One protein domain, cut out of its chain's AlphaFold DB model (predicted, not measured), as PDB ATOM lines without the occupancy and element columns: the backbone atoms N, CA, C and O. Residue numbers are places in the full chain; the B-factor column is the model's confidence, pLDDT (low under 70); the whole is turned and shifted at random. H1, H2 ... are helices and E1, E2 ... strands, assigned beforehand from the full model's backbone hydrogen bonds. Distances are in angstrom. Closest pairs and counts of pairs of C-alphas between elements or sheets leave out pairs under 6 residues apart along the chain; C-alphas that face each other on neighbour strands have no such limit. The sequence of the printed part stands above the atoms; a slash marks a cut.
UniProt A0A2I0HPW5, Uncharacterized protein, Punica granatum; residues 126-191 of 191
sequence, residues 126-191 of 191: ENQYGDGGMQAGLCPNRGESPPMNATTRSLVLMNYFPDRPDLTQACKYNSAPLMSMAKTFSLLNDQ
ATOM      1  N   GLU A 126     298.903 125.195 175.217       94.94
ATOM      2  CA  GLU A 126     298.675 124.992 173.781       94.94
ATOM      3  C   GLU A 126     297.974 123.654 173.538       94.94
ATOM      4  O   GLU A 126     298.378 122.615 174.079       94.94
ATOM      5  N   ASN A 127     296.934 123.663 172.702       93.50
ATOM      6  CA  ASN A 127     296.291 122.426 172.270       93.50
ATOM      7  C   ASN A 127     297.214 121.610 171.355       93.50
ATOM      8  O   ASN A 127     298.124 122.131 170.716       93.50
ATOM      9  N   GLN A 128     296.943 120.315 171.250       94.81
ATOM     10  CA  GLN A 128     297.565 119.460 170.252       94.81
ATOM     11  C   GLN A 128     297.281 120.045 168.861       94.81
ATOM     12  O   GLN A 128     296.127 120.302 168.532       94.81
ATOM     13  N   TYR A 129     298.324 120.281 168.068       91.50
ATOM     14  CA  TYR A 129     298.189 120.682 166.667       91.50
ATOM     15  C   TYR A 129     297.732 119.491 165.814       91.50
ATOM     16  O   TYR A 129     297.717 118.349 166.287       91.50
ATOM     17  N   GLY A 130     297.426 119.739 164.541       91.38
ATOM     18  CA  GLY A 130     297.023 118.666 163.642       91.38
ATOM     19  C   GLY A 130     295.559 118.275 163.788       91.38
ATOM     20  O   GLY A 130     294.804 118.839 164.588       91.38
ATOM     21  N   ASP A 131     295.158 117.255 163.038       90.38
ATOM     22  CA  ASP A 131     293.781 116.747 163.075       90.38
ATOM     23  C   ASP A 131     293.464 116.084 164.426       90.38
ATOM     24  O   ASP A 131     292.336 116.154 164.915       90.38
ATOM     25  N   GLY A 132     294.483 115.539 165.101       90.69
ATOM     26  CA  GLY A 132     294.373 115.026 166.470       90.69
ATOM     27  C   GLY A 132     293.986 116.086 167.511       90.69
ATOM     28  O   GLY A 132     293.470 115.730 168.571       90.69
ATOM     29  N   GLY A 133     294.185 117.371 167.208       90.25
ATOM     30  CA  GLY A 133     293.745 118.505 168.024       90.25
ATOM     31  C   GLY A 133     292.261 118.836 167.926       90.25
ATOM     32  O   GLY A 133     291.708 119.481 168.816       90.25
ATOM     33  N   MET A 134     291.607 118.395 166.852       89.31
ATOM     34  CA  MET A 134     290.252 118.799 166.473       89.31
ATOM     35  C   MET A 134     289.204 117.765 166.902       89.31
ATOM     36  O   MET A 134     288.369 117.326 166.111       89.31
ATOM     37  N   GLN A 135     289.247 117.358 168.171       87.62
ATOM     38  CA  GLN A 135     288.333 116.367 168.740       87.62
ATOM     39  C   GLN A 135     287.208 117.053 169.521       87.62
ATOM     40  O   GLN A 135     287.435 117.615 170.588       87.62
ATOM     41  N   ALA A 136     285.976 116.996 169.007       81.69
ATOM     42  CA  ALA A 136     284.829 117.645 169.641       81.69
ATOM     43  C   ALA A 136     284.631 117.186 171.099       81.69
ATOM     44  O   ALA A 136     284.567 115.991 171.382       81.69
ATOM     45  N   GLY A 137     284.511 118.148 172.020       82.50
ATOM     46  CA  GLY A 137     284.344 117.884 173.454       82.50
ATOM     47  C   GLY A 137     285.628 117.490 174.192       82.50
ATOM     48  O   GLY A 137     285.585 117.312 175.407       82.50
ATOM     49  N   LEU A 138     286.761 117.380 173.494       86.12
ATOM     50  CA  LEU A 138     288.066 117.099 174.081       86.12
ATOM     51  C   LEU A 138     289.036 118.243 173.810       86.12
ATOM     52  O   LEU A 138     288.968 118.932 172.797       86.12
ATOM     53  N   CYS A 139     289.982 118.407 174.726       86.12
ATOM     54  CA  CYS A 139     290.988 119.456 174.660       86.12
ATOM     55  C   CYS A 139     292.382 118.857 174.869       86.12
ATOM     56  O   CYS A 139     293.012 119.124 175.894       86.12
ATOM     57  N   PRO A 140     292.851 117.999 173.941       91.88
ATOM     58  CA  PRO A 140     294.178 117.410 174.052       91.88
ATOM     59  C   PRO A 140     295.224 118.527 174.034       91.88
ATOM     60  O   PRO A 140     295.177 119.403 173.170       91.88
ATOM     61  N   ASN A 141     296.150 118.520 174.989       93.94
ATOM     62  CA  ASN A 141     297.284 119.440 175.000       93.94
ATOM     63  C   ASN A 141     298.414 118.913 174.113       93.94
ATOM     64  O   ASN A 141     298.585 117.701 173.958       93.94
ATOM     65  N   ARG A 142     299.229 119.828 173.587       94.50
ATOM     66  CA  ARG A 142     300.528 119.479 173.003       94.50
ATOM     67  C   ARG A 142     301.420 118.855 174.084       94.50
ATOM     68  O   ARG A 142     301.357 119.261 175.244       94.50
ATOM     69  N   GLY A 143     302.254 117.882 173.714       94.62
ATOM     70  CA  GLY A 143     303.023 117.073 174.669       94.62
ATOM     71  C   GLY A 143     303.918 117.874 175.623       94.62
ATOM     72  O   GLY A 143     304.035 117.523 176.794       94.62
ATOM     73  N   GLU A 144     304.525 118.964 175.153       95.25
ATOM     74  CA  GLU A 144     305.369 119.837 175.978       95.25
ATOM     75  C   GLU A 144     304.578 120.903 176.758       95.25
ATOM     76  O   GLU A 144     305.114 121.518 177.685       95.25
ATOM     77  N   SER A 145     303.312 121.125 176.394       96.19
ATOM     78  CA  SER A 145     302.423 122.060 177.079       96.19
ATOM     79  C   SER A 145     301.992 121.502 178.436       96.19
ATOM     80  O   SER A 145     301.725 120.302 178.555       96.19
ATOM     81  N   PRO A 146     301.804 122.358 179.459       94.81
ATOM     82  CA  PRO A 146     300.968 121.998 180.595       94.81
ATOM     83  C   PRO A 146     299.557 121.564 180.140       94.81
ATOM     84  O   PRO A 146     299.132 121.933 179.037       94.81
ATOM     85  N   PRO A 147     298.809 120.829 180.986       93.75
ATOM     86  CA  PRO A 147     297.415 120.485 180.711       93.75
ATOM     87  C   PRO A 147     296.573 121.722 180.377       93.75
ATOM     88  O   PRO A 147     296.787 122.784 180.961       93.75
ATOM     89  N   MET A 148     295.590 121.588 179.480       91.06
ATOM     90  CA  MET A 148     294.777 122.731 179.025       91.06
ATOM     91  C   MET A 148     294.004 123.431 180.154       91.06
ATOM     92  O   MET A 148     293.750 124.624 180.043       91.06
ATOM     93  N   ASN A 149     293.694 122.717 181.242       89.88
ATOM     94  CA  ASN A 149     293.024 123.248 182.435       89.88
ATOM     95  C   ASN A 149     293.989 123.855 183.476       89.88
ATOM     96  O   ASN A 149     293.609 124.112 184.620       89.88
ATOM     97  N   ALA A 150     295.262 124.059 183.128       91.69
ATOM     98  CA  ALA A 150     296.239 124.640 184.037       91.69
ATOM     99  C   ALA A 150     295.997 126.146 184.232       91.69
ATOM    100  O   ALA A 150     296.533 126.982 183.508       91.69
ATOM    101  N   THR A 151     295.307 126.506 185.315       90.25
ATOM    102  CA  THR A 151     295.030 127.905 185.707       90.25
ATOM    103  C   THR A 151     296.277 128.708 186.094       90.25
ATOM    104  O   THR A 151     296.233 129.923 186.255       90.25
ATOM    105  N   THR A 152     297.437 128.055 186.207       92.75
ATOM    106  CA  THR A 152     298.722 128.725 186.470       92.75
ATOM    107  C   THR A 152     299.315 129.419 185.236       92.75
ATOM    108  O   THR A 152     300.399 130.013 185.331       92.75
ATOM    109  N   ARG A 153     298.644 129.353 184.081       93.62
ATOM    110  CA  ARG A 153     298.979 130.048 182.830       93.62
ATOM    111  C   ARG A 153     297.792 130.914 182.423       93.62
ATOM    112  O   ARG A 153     296.663 130.454 182.483       93.62
ATOM    113  N   SER A 154     298.047 132.159 182.026       91.31
ATOM    114  CA  SER A 154     296.984 133.100 181.645       91.31
ATOM    115  C   SER A 154     296.780 133.224 180.136       91.31
ATOM    116  O   SER A 154     295.800 133.825 179.708       91.31
ATOM    117  N   LEU A 155     297.676 132.660 179.319       94.38
ATOM    118  CA  LEU A 155     297.508 132.605 177.868       94.38
ATOM    119  C   LEU A 155     297.094 131.206 177.416       94.38
ATOM    120  O   LEU A 155     297.638 130.201 177.876       94.38
ATOM    121  N   VAL A 156     296.185 131.166 176.448       92.31
ATOM    122  CA  VAL A 156     295.809 129.959 175.713       92.31
ATOM    123  C   VAL A 156     296.182 130.184 174.255       92.31
ATOM    124  O   VAL A 156     295.688 131.119 173.624       92.31
ATOM    125  N   LEU A 157     297.069 129.349 173.724       92.94
ATOM    126  CA  LEU A 157     297.393 129.317 172.307       92.94
ATOM    127  C   LEU A 157     296.555 128.241 171.631       92.94
ATOM    128  O   LEU A 157     296.661 127.061 171.960       92.94
ATOM    129  N   MET A 158     295.761 128.662 170.652       90.12
ATOM    130  CA  MET A 158     295.098 127.737 169.753       90.12
ATOM    131  C   MET A 158     295.959 127.519 168.508       90.12
ATOM    132  O   MET A 158     296.105 128.429 167.692       90.12
ATOM    133  N   ASN A 159     296.542 126.332 168.375       90.19
ATOM    134  CA  ASN A 159     297.395 125.960 167.257       90.19
ATOM    135  C   ASN A 159     296.699 124.903 166.392       90.19
ATOM    136  O   ASN A 159     296.365 123.819 166.874       90.19
ATOM    137  N   TYR A 160     296.464 125.219 165.119       89.44
ATOM    138  CA  TYR A 160     295.885 124.274 164.173       89.44
ATOM    139  C   TYR A 160     296.399 124.498 162.754       89.44
ATOM    140  O   TYR A 160     296.361 125.596 162.204       89.44
ATOM    141  N   PHE A 161     296.817 123.391 162.165       87.31
ATOM    142  CA  PHE A 161     297.014 123.162 160.746       87.31
ATOM    143  C   PHE A 161     296.703 121.675 160.520       87.31
ATOM    144  O   PHE A 161     296.923 120.886 161.438       87.31
ATOM    145  N   PRO A 162     296.159 121.274 159.361       88.62
ATOM    146  CA  PRO A 162     295.861 119.869 159.089       88.62
ATOM    147  C   PRO A 162     297.150 119.036 159.006       88.62
ATOM    148  O   PRO A 162     298.187 119.538 158.564       88.62
ATOM    149  N   ASP A 163     297.079 117.745 159.345       89.38
ATOM    150  CA  ASP A 163     298.241 116.836 159.273       89.38
ATOM    151  C   ASP A 163     298.746 116.671 157.833       89.38
ATOM    152  O   ASP A 163     299.924 116.409 157.579       89.38
ATOM    153  N   ARG A 164     297.831 116.825 156.871       88.00
ATOM    154  CA  ARG A 164     298.139 116.861 155.445       88.00
ATOM    155  C   ARG A 164     297.922 118.275 154.920       88.00
ATOM    156  O   ARG A 164     296.800 118.772 155.005       88.00
ATOM    157  N   PRO A 165     298.949 118.912 154.335       83.88
ATOM    158  CA  PRO A 165     298.795 120.248 153.790       83.88
ATOM    159  C   PRO A 165     297.779 120.236 152.642       83.88
ATOM    160  O   PRO A 165     297.968 119.551 151.638       83.88
ATOM    161  N   ASP A 166     296.716 121.025 152.786       86.62
ATOM    162  CA  ASP A 166     295.718 121.268 151.745       86.62
ATOM    163  C   ASP A 166     295.522 122.777 151.582       86.62
ATOM    164  O   ASP A 166     294.780 123.436 152.316       86.62
ATOM    165  N   LEU A 167     296.221 123.327 150.587       84.06
ATOM    166  CA  LEU A 167     296.184 124.752 150.264       84.06
ATOM    167  C   LEU A 167     294.779 125.225 149.872       84.06
ATOM    168  O   LEU A 167     294.430 126.374 150.129       84.06
ATOM    169  N   THR A 168     293.958 124.360 149.272       88.12
ATOM    170  CA  THR A 168     292.623 124.742 148.788       88.12
ATOM    171  C   THR A 168     291.613 124.868 149.923       88.12
ATOM    172  O   THR A 168     290.661 125.644 149.823       88.12
ATOM    173  N   GLN A 169     291.818 124.123 151.014       86.38
ATOM    174  CA  GLN A 169     290.942 124.128 152.185       86.38
ATOM    175  C   GLN A 169     291.493 124.951 153.355       86.38
ATOM    176  O   GLN A 169     290.788 125.115 154.349       86.38
ATOM    177  N   ALA A 170     292.685 125.547 153.226       84.50
ATOM    178  CA  ALA A 170     293.319 126.365 154.264       84.50
ATOM    179  C   ALA A 170     292.376 127.417 154.879       84.50
ATOM    180  O   ALA A 170     292.303 127.555 156.103       84.50
ATOM    181  N   CYS A 171     291.585 128.112 154.056       83.12
ATOM    182  CA  CYS A 171     290.604 129.086 154.549       83.12
ATOM    183  C   CYS A 171     289.466 128.435 155.352       83.12
ATOM    184  O   CYS A 171     288.979 129.026 156.311       83.12
ATOM    185  N   LYS A 172     289.039 127.219 154.992       84.19
ATOM    186  CA  LYS A 172     287.982 126.503 155.724       84.19
ATOM    187  C   LYS A 172     288.476 125.970 157.062       84.19
ATOM    188  O   LYS A 172     287.712 125.969 158.023       84.19
ATOM    189  N   TYR A 173     289.739 125.566 157.154       81.69
ATOM    190  CA  TYR A 173     290.344 125.158 158.422       81.69
ATOM    191  C   TYR A 173     290.372 126.306 159.438       81.69
ATOM    192  O   TYR A 173     290.050 126.102 160.605       81.69
ATOM    193  N   ASN A 174     290.620 127.531 158.974       80.75
ATOM    194  CA  ASN A 174     290.621 128.745 159.793       80.75
ATOM    195  C   ASN A 174     289.229 129.400 159.898       80.75
ATOM    196  O   ASN A 174     289.093 130.617 159.785       80.75
ATOM    197  N   SER A 175     288.172 128.596 160.065       84.38
ATOM    198  CA  SER A 175     286.784 129.082 160.088       84.38
ATOM    199  C   SER A 175     285.991 128.562 161.299       84.38
ATOM    200  O   SER A 175     286.533 128.391 162.392       84.38
ATOM    201  N   ALA A 176     284.689 128.322 161.125       84.81
ATOM    202  CA  ALA A 176     283.772 127.902 162.179       84.81
ATOM    203  C   ALA A 176     284.232 126.677 162.999       84.81
ATOM    204  O   ALA A 176     284.047 126.718 164.217       84.81
ATOM    205  N   PRO A 177     284.856 125.624 162.422       83.69
ATOM    206  CA  PRO A 177     285.331 124.487 163.211       83.69
ATOM    207  C   PRO A 177     286.377 124.880 164.260       83.69
ATOM    208  O   PRO A 177     286.270 124.470 165.415       83.69
ATOM    209  N   LEU A 178     287.338 125.734 163.894       85.12
ATOM    210  CA  LEU A 178     288.361 126.220 164.817       85.12
ATOM    211  C   LEU A 178     287.736 127.079 165.924       85.12
ATOM    212  O   LEU A 178     288.007 126.876 167.102       85.12
ATOM    213  N   MET A 179     286.801 127.967 165.578       84.94
ATOM    214  CA  MET A 179     286.074 128.743 166.591       84.94
ATOM    215  C   MET A 179     285.251 127.863 167.538       84.94
ATOM    216  O   MET A 179     285.114 128.184 168.718       84.94
ATOM    217  N   SER A 180     284.669 126.768 167.040       85.00
ATOM    218  CA  SER A 180     283.935 125.820 167.882       85.00
ATOM    219  C   SER A 180     284.863 125.163 168.897       85.00
ATOM    220  O   SER A 180     284.521 125.092 170.076       85.00
ATOM    221  N   MET A 181     286.049 124.745 168.458       86.00
ATOM    222  CA  MET A 181     287.055 124.178 169.351       86.00
ATOM    223  C   MET A 181     287.537 125.208 170.380       86.00
ATOM    224  O   MET A 181     287.605 124.878 171.561       86.00
ATOM    225  N   ALA A 182     287.751 126.472 169.986       83.06
ATOM    226  CA  ALA A 182     288.088 127.566 170.907       83.06
ATOM    227  C   ALA A 182     287.091 127.671 172.078       83.06
ATOM    228  O   ALA A 182     287.488 127.819 173.233       83.06
ATOM    229  N   LYS A 183     285.791 127.528 171.788       81.50
ATOM    230  CA  LYS A 183     284.720 127.547 172.799       81.50
ATOM    231  C   LYS A 183     284.721 126.311 173.699       81.50
ATOM    232  O   LYS A 183     284.357 126.407 174.865       81.50
ATOM    233  N   THR A 184     285.111 125.146 173.182       78.50
ATOM    234  CA  THR A 184     285.273 123.944 174.016       78.50
ATOM    235  C   THR A 184     286.355 124.169 175.074       78.50
ATOM    236  O   THR A 184     286.131 123.850 176.238       78.50
ATOM    237  N   PHE A 185     287.473 124.806 174.706       71.38
ATOM    238  CA  PHE A 185     288.546 125.133 175.651       71.38
ATOM    239  C   PHE A 185     288.102 126.122 176.740       71.38
ATOM    240  O   PHE A 185     288.472 125.942 177.895       71.38
ATOM    241  N   SER A 186     287.296 127.140 176.408       64.69
ATOM    242  CA  SER A 186     286.811 128.096 177.416       64.69
ATOM    243  C   SER A 186     285.881 127.441 178.438       64.69
ATOM    244  O   SER A 186     286.023 127.680 179.629       64.69
ATOM    245  N   LEU A 187     284.984 126.557 177.991       59.22
ATOM    246  CA  LEU A 187     284.017 125.890 178.872       59.22
ATOM    247  C   LEU A 187     284.665 124.929 179.880       59.22
ATOM    248  O   LEU A 187     284.101 124.708 180.946       59.22
ATOM    249  N   LEU A 188     285.828 124.357 179.557       57.56
ATOM    250  CA  LEU A 188     286.577 123.492 180.477       57.56
ATOM    251  C   LEU A 188     287.406 124.271 181.506       57.56
ATOM    252  O   LEU A 188     287.786 123.693 182.516       57.56
ATOM    253  N   ASN A 189     287.697 125.550 181.252       53.72
ATOM    254  CA  ASN A 189     288.430 126.416 182.181       53.72
ATOM    255  C   ASN A 189     287.512 127.138 183.183       53.72
ATOM    256  O   ASN A 189     288.010 127.691 184.161       53.72
ATOM    257  N   ASP A 190     286.198 127.120 182.940       52.84
ATOM    258  CA  ASP A 190     285.162 127.660 183.830       52.84
ATOM    259  C   ASP A 190     284.602 126.603 184.819       52.84
ATOM    260  O   ASP A 190     283.680 126.906 185.583       52.84
ATOM    261  N   GLN A 191     285.133 125.370 184.805       44.31
ATOM    262  CA  GLN A 191     284.821 124.283 185.752       44.31
ATOM    263  C   GLN A 191     285.967 124.051 186.738       44.31
ATOM    264  O   GLN A 191     285.657 123.778 187.921       44.31
TER     265      GLN A 191
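Overview. This is residues 126 to 191 of the 191 residues of an uncharacterized protein of Punica granatum (UniProt A0A2I0HPW5). Little regular structure is present: a body of loops with one long helix, H2, running along one side of it, in line with the long axis. The short helix H1 sits near the first residue of H2, and the short strand E1 lies among the loops. The printed part has 66 residues, with E1, H1 and H2 in that order; the class is mostly helix, with only 21 residues in named elements. It is compact, with a radius of gyration of the C-alphas of 12.1 A, and elongated, spanning 38 by 23 by 18 A.

Arrangement. E1, residues 155 to 157, pairs with no named strand. It is apart from H1, residues 170 to 173, and from H2, residues 176 to 189. H1 and H2 meet only through their tight link. In H2 every O i to N i+4 pair is within hydrogen-bond range; H1 is too short for such a pair.

Along the chain. E1 begins at C-alpha 155 (297.508, 132.605, 177.868). H2, 20.6 A long, ends at C-alpha 189 (288.430, 126.416, 182.181).

Size, cuts and confidence. The C-alphas farthest apart, of Thr 152 and Thr 168, are 38.4 A apart. The printed part has no cut. E1 to H1 is a long link. Residues 186 to 191 have pLDDT under 70.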